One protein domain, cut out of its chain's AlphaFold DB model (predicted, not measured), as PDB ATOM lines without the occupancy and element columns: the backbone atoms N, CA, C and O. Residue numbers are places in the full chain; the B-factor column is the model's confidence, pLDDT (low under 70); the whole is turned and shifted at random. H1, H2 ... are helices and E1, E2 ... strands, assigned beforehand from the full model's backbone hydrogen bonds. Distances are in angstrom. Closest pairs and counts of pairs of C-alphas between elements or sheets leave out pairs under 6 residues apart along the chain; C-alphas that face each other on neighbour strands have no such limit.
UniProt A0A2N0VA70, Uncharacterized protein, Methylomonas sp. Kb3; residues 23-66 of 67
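Overview. This is residues 23 to 66 of the 67 residues of an uncharacterized protein of Methylomonas sp. Kb3 (UniProt A0A2N0VA70). A strongly twisted wall of three strands, E1, E2 and E3, has one helix, H1, packed over one face and running along the strands, while the other face is bare. These are two layers, a helix on one face of a sheet. The printed part has 44 residues, with one named helix followed by three named strands, in the class mixed, helices and strands. The sheet's order E1, E2, E3 is antiparallel throughout and forms a meander, each strand the antiparallel neighbour of the one before. The whole is compact, with a radius of gyration of the C-alphas of 10.1 A, and flat, spanning 29 by 21 by 11 A.

Arrangement. H1, residues 24 to 33, is on the sheet of E1, residues 39 to 45, E2, residues 48 to 54, and E3, residues 60 to 65, at a height over the sheet of 9.5 A. It lies over E2 and only just over E3, on which 3 of its C-alphas fall. Its line stands at 22 degrees to that of E2 on the local plane, along the strands. The closest C-alphas of H1 and E3 are those of Ile 26 and Phe 64, 6.5 A apart; for H1 and E2 they are those of Val 30 and Leu 53, 7.0 A apart. In H1, 5 of 6 O i to N i+4 pairs are within hydrogen-bond range. The hairpin of E1 and E2 has N 41 and O 52 within that range at 2.8 A. The hairpin of E2 and E3 has N 51 and O 64 within it at 2.8 A. E1 and E3 are edge strands.

Along the chain. H1 begins at C-alpha 24 (16.787, -25.716, -50.094) and is 14.8 A long. E1 is 18.8 A, E2 18.9 A and E3 14.2 A long; E3 ends at C-alpha 65 (20.200, -27.253, -38.824).

Size, cuts and confidence. The C-alphas of Pro 36 and Lys 46, the two farthest apart, are 30.8 A apart. The three links are tight. The printed part has no cut, and no printed residue is under 70 in pLDDT.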
ATOM      1  N   PRO A  23      14.511 -27.900 -46.449       90.75
ATOM      2  CA  PRO A  23      14.828 -26.551 -46.874       90.75
ATOM      3  C   PRO A  23      15.900 -26.579 -47.969       90.75
ATOM      4  O   PRO A  23      16.856 -27.348 -47.843       90.75
ATOM      5  N   PRO A  24      15.827 -25.710 -48.991       91.19
ATOM      6  CA  PRO A  24      16.787 -25.716 -50.094       91.19
ATOM      7  C   PRO A  24      18.236 -25.576 -49.609       91.19
ATOM      8  O   PRO A  24      19.098 -26.298 -50.086       91.19
ATOM      9  N   LEU A  25      18.483 -24.766 -48.572       91.31
ATOM     10  CA  LEU A  25      19.808 -24.628 -47.954       91.31
ATOM     11  C   LEU A  25      20.339 -25.939 -47.351       91.31
ATOM     12  O   LEU A  25      21.529 -26.226 -47.447       91.31
ATOM     13  N   ILE A  26      19.464 -26.735 -46.728       92.88
ATOM     14  CA  ILE A  26      19.828 -28.044 -46.177       92.88
ATOM     15  C   ILE A  26      20.074 -29.022 -47.320       92.88
ATOM     16  O   ILE A  26      21.068 -29.735 -47.295       92.88
ATOM     17  N   LEU A  27      19.207 -29.031 -48.336       92.88
ATOM     18  CA  LEU A  27      19.370 -29.893 -49.501       92.88
ATOM     19  C   LEU A  27      20.697 -29.615 -50.215       92.88
ATOM     20  O   LEU A  27      21.446 -30.547 -50.488       92.88
ATOM     21  N   GLU A  28      21.021 -28.347 -50.471       93.56
ATOM     22  CA  GLU A  28      22.290 -27.940 -51.078       93.56
ATOM     23  C   GLU A  28      23.490 -28.417 -50.255       93.56
ATOM     24  O   GLU A  28      24.423 -28.981 -50.825       93.56
ATOM     25  N   ALA A  29      23.450 -28.255 -48.929       93.19
ATOM     26  CA  ALA A  29      24.510 -28.716 -48.036       93.19
ATOM     27  C   ALA A  29      24.634 -30.249 -48.033       93.19
ATOM     28  O   ALA A  29      25.734 -30.779 -48.185       93.19
ATOM     29  N   VAL A  30      23.513 -30.970 -47.945       93.56
ATOM     30  CA  VAL A  30      23.467 -32.437 -48.008       93.56
ATOM     31  C   VAL A  30      24.057 -32.934 -49.325       93.56
ATOM     32  O   VAL A  30      24.881 -33.845 -49.311       93.56
ATOM     33  N   LEU A  31      23.714 -32.309 -50.453       92.69
ATOM     34  CA  LEU A  31      24.224 -32.674 -51.777       92.69
ATOM     35  C   LEU A  31      25.748 -32.526 -51.912       92.69
ATOM     36  O   LEU A  31      26.328 -33.186 -52.771       92.69
ATOM     37  N   GLN A  32      26.419 -31.723 -51.073       94.19
ATOM     38  CA  GLN A  32      27.888 -31.642 -51.071       94.19
ATOM     39  C   GLN A  32      28.554 -32.913 -50.523       94.19
ATOM     40  O   GLN A  32      29.677 -33.228 -50.917       94.19
ATOM     41  N   TYR A  33      27.870 -33.629 -49.630       92.56
ATOM     42  CA  TYR A  33      28.366 -34.847 -48.980       92.56
ATOM     43  C   TYR A  33      27.672 -36.113 -49.481       92.56
ATOM     44  O   TYR A  33      28.162 -37.218 -49.246       92.56
ATOM     45  N   TRP A  34      26.525 -35.968 -50.144       93.19
ATOM     46  CA  TRP A  34      25.675 -37.083 -50.519       93.19
ATOM     47  C   TRP A  34      26.374 -38.035 -51.489       93.19
ATOM     48  O   TRP A  34      26.943 -37.635 -52.506       93.19
ATOM     49  N   GLN A  35      26.267 -39.325 -51.186       92.94
ATOM     50  CA  GLN A  35      26.708 -40.414 -52.042       92.94
ATOM     51  C   GLN A  35      25.584 -41.447 -52.186       92.94
ATOM     52  O   GLN A  35      24.692 -41.519 -51.333       92.94
ATOM     53  N   PRO A  36      25.616 -42.280 -53.241       91.94
ATOM     54  CA  PRO A  36      24.656 -43.363 -53.403       91.94
ATOM     55  C   PRO A  36      24.605 -44.266 -52.163       91.94
ATOM     56  O   PRO A  36      25.612 -44.847 -51.770       91.94
ATOM     57  N   GLY A  37      23.414 -44.392 -51.575       90.31
ATOM     58  CA  GLY A  37      23.176 -45.191 -50.370       90.31
ATOM     59  C   GLY A  37      23.135 -44.387 -49.070       90.31
ATOM     60  O   GLY A  37      22.698 -44.932 -48.062       90.31
ATOM     61  N   TYR A  38      23.517 -43.107 -49.086       93.94
ATOM     62  CA  TYR A  38      23.343 -42.237 -47.924       93.94
ATOM     63  C   TYR A  38      21.884 -41.823 -47.778       93.94
ATOM     64  O   TYR A  38      21.192 -41.552 -48.767       93.94
ATOM     65  N   VAL A  39      21.433 -41.751 -46.530       93.25
ATOM     66  CA  VAL A  39      20.046 -41.453 -46.177       93.25
ATOM     67  C   VAL A  39      19.984 -40.230 -45.278       93.25
ATOM     68  O   VAL A  39      20.795 -40.072 -44.371       93.25
ATOM     69  N   LEU A  40      19.026 -39.344 -45.534       93.50
ATOM     70  CA  LEU A  40      18.814 -38.164 -44.708       93.50
ATOM     71  C   LEU A  40      17.725 -38.471 -43.686       93.50
ATOM     72  O   LEU A  40      16.628 -38.846 -44.066       93.50
ATOM     73  N   HIS A  41      17.997 -38.305 -42.402       91.88
ATOM     74  CA  HIS A  41      17.000 -38.390 -41.342       91.88
ATOM     75  C   HIS A  41      16.649 -37.005 -40.829       91.88
ATOM     76  O   HIS A  41      17.447 -36.071 -40.900       91.88
ATOM     77  N   ARG A  42      15.440 -36.880 -40.292       88.94
ATOM     78  CA  ARG A  42      14.955 -35.648 -39.686       88.94
ATOM     79  C   ARG A  42      14.686 -35.890 -38.212       88.94
ATOM     80  O   ARG A  42      13.790 -36.657 -37.870       88.94
ATOM     81  N   MET A  43      15.410 -35.182 -37.356       86.81
ATOM     82  CA  MET A  43      15.305 -35.292 -35.906       86.81
ATOM     83  C   MET A  43      14.780 -33.982 -35.318       86.81
ATOM     84  O   MET A  43      15.367 -32.915 -35.501       86.81
ATOM     85  N   VAL A  44      13.660 -34.044 -34.599       85.12
ATOM     86  CA  VAL A  44      13.131 -32.886 -33.866       85.12
ATOM     87  C   VAL A  44      13.742 -32.889 -32.469       85.12
ATOM     88  O   VAL A  44      13.480 -33.786 -31.670       85.12
ATOM     89  N   THR A  45      14.543 -31.879 -32.148       83.62
ATOM     90  CA  THR A  45      15.137 -31.715 -30.817       83.62
ATOM     91  C   THR A  45      14.512 -30.543 -30.068       83.62
ATOM     92  O   THR A  45      13.750 -29.746 -30.611       83.62
ATOM     93  N   LYS A  46      14.871 -30.390 -28.787       83.25
ATOM     94  CA  LYS A  46      14.445 -29.238 -27.971       83.25
ATOM     95  C   LYS A  46      14.926 -27.891 -28.526       83.25
ATOM     96  O   LYS A  46      14.387 -26.863 -28.131       83.25
ATOM     97  N   GLN A  47      15.960 -27.899 -29.368       80.62
ATOM     98  CA  GLN A  47      16.579 -26.698 -29.931       80.62
ATOM     99  C   GLN A  47      16.034 -26.362 -31.323       80.62
ATOM    100  O   GLN A  47      16.193 -25.232 -31.770       80.62
ATOM    101  N   GLY A  48      15.372 -27.308 -31.991       85.38
ATOM    102  CA  GLY A  48      14.844 -27.118 -33.333       85.38
ATOM    103  C   GLY A  48      14.887 -28.397 -34.158       85.38
ATOM    104  O   GLY A  48      14.945 -29.505 -33.625       85.38
ATOM    105  N   LEU A  49      14.839 -28.219 -35.474       87.81
ATOM    106  CA  LEU A  49      14.880 -29.305 -36.444       87.81
ATOM    107  C   LEU A  49      16.313 -29.557 -36.905       87.81
ATOM    108  O   LEU A  49      16.967 -28.651 -37.423       87.81
ATOM    109  N   GLU A  50      16.761 -30.797 -36.764       91.50
ATOM    110  CA  GLU A  50      18.051 -31.263 -37.250       91.50
ATOM    111  C   GLU A  50      17.859 -32.266 -38.389       91.50
ATOM    112  O   GLU A  50      16.907 -33.049 -38.416       91.50
ATOM    113  N   TRP A  51      18.786 -32.241 -39.335       92.38
ATOM    114  CA  TRP A  51      18.812 -33.091 -40.514       92.38
ATOM    115  C   TRP A  51      20.111 -33.877 -40.510       92.38
ATOM    116  O   TRP A  51      21.185 -33.302 -40.656       92.38
ATOM    117  N   TRP A  52      20.029 -35.177 -40.279       94.25
ATOM    118  CA  TRP A  52      21.184 -36.042 -40.069       94.25
ATOM    119  C   TRP A  52      21.426 -36.867 -41.325       94.25
ATOM    120  O   TRP A  52      20.608 -37.713 -41.680       94.25
ATOM    121  N   LEU A  53      22.530 -36.619 -42.019       95.00
ATOM    122  CA  LEU A  53      22.953 -37.442 -43.142       95.00
ATOM    123  C   LEU A  53      23.691 -38.662 -42.596       95.00
ATOM    124  O   LEU A  53      24.735 -38.521 -41.962       95.00
ATOM    125  N   LEU A  54      23.141 -39.845 -42.842       94.75
ATOM    126  CA  LEU A  54      23.708 -41.113 -42.409       94.75
ATOM    127  C   LEU A  54      24.298 -41.878 -43.596       94.75
ATOM    128  O   LEU A  54      23.766 -41.827 -44.711       94.75
ATOM    129  N   ASP A  55      25.391 -42.594 -43.350       94.38
ATOM    130  CA  ASP A  55      25.979 -43.526 -44.308       94.38
ATOM    131  C   ASP A  55      25.173 -44.836 -44.410       94.38
ATOM    132  O   ASP A  55      24.157 -45.041 -43.743       94.38
ATOM    133  N   THR A  56      25.631 -45.752 -45.267       92.12
ATOM    134  CA  THR A  56      24.984 -47.055 -45.496       92.12
ATOM    135  C   THR A  56      24.995 -47.986 -44.281       92.12
ATOM    136  O   THR A  56      24.245 -48.959 -44.260       92.12
ATOM    137  N   GLU A  57      25.859 -47.732 -43.300       93.19
ATOM    138  CA  GLU A  57      25.956 -48.477 -42.041       93.19
ATOM    139  C   GLU A  57      25.143 -47.807 -40.915       93.19
ATOM    140  O   GLU A  57      25.060 -48.344 -39.810       93.19
ATOM    141  N   GLY A  58      24.506 -46.661 -41.193       89.19
ATOM    142  CA  GLY A  58      23.776 -45.857 -40.212       89.19
ATOM    143  C   GLY A  58      24.679 -44.940 -39.380       89.19
ATOM    144  O   GLY A  58      24.230 -44.395 -38.370       89.19
ATOM    145  N   GLY A  59      25.942 -44.766 -39.772       93.31
ATOM    146  CA  GLY A  59      26.858 -43.815 -39.155       93.31
ATOM    147  C   GLY A  59      26.493 -42.379 -39.521       93.31
ATOM    148  O   GLY A  59      26.193 -42.083 -40.674       93.31
ATOM    149  N   LEU A  60      26.513 -41.469 -38.544       93.62
ATOM    150  CA  LEU A  60      26.302 -40.043 -38.798       93.62
ATOM    151  C   LEU A  60      27.499 -39.470 -39.561       93.62
ATOM    152  O   LEU A  60      28.603 -39.408 -39.021       93.62
ATOM    153  N   ILE A  61      27.260 -39.031 -40.796       94.25
ATOM    154  CA  ILE A  61      28.248 -38.324 -41.615       94.25
ATOM    155  C   ILE A  61      28.278 -36.858 -41.207       94.25
ATOM    156  O   ILE A  61      29.344 -36.330 -40.903       94.25
ATOM    157  N   GLU A  62      27.113 -36.208 -41.224       94.75
ATOM    158  CA  GLU A  62      26.993 -34.790 -40.900       94.75
ATOM    159  C   GLU A  62      25.572 -34.435 -40.450       94.75
ATOM    160  O   GLU A  62      24.595 -35.032 -40.912       94.75
ATOM    161  N   ALA A  63      25.454 -33.450 -39.559       92.94
ATOM    162  CA  ALA A  63      24.175 -32.912 -39.106       92.94
ATOM    163  C   ALA A  63      24.008 -31.451 -39.545       92.94
ATOM    164  O   ALA A  63      24.896 -30.624 -39.359       92.94
ATOM    165  N   PHE A  64      22.838 -31.120 -40.082       92.31
ATOM    166  CA  PHE A  64      22.493 -29.784 -40.557       92.31
ATOM    167  C   PHE A  64      21.297 -29.238 -39.779       92.31
ATOM    168  O   PHE A  64      20.334 -29.952 -39.508       92.31
ATOM    169  N   TRP A  65      21.318 -27.952 -39.452       90.06
ATOM    170  CA  TRP A  65      20.200 -27.253 -38.824       90.06
ATOM    171  C   TRP A  65      20.115 -25.836 -39.383       90.06
ATOM    172  O   TRP A  65      21.117 -25.251 -39.798       90.06
ATOM    173  N   LEU A  66      18.906 -25.281 -39.409       81.81
ATOM    174  CA  LEU A  66      18.704 -23.863 -39.692       81.81
ATOM    175  C   LEU A  66      18.584 -23.130 -38.358       81.81
ATOM    176  O   LEU A  66      17.744 -23.490 -37.535       81.81
TER     177      LEU A  66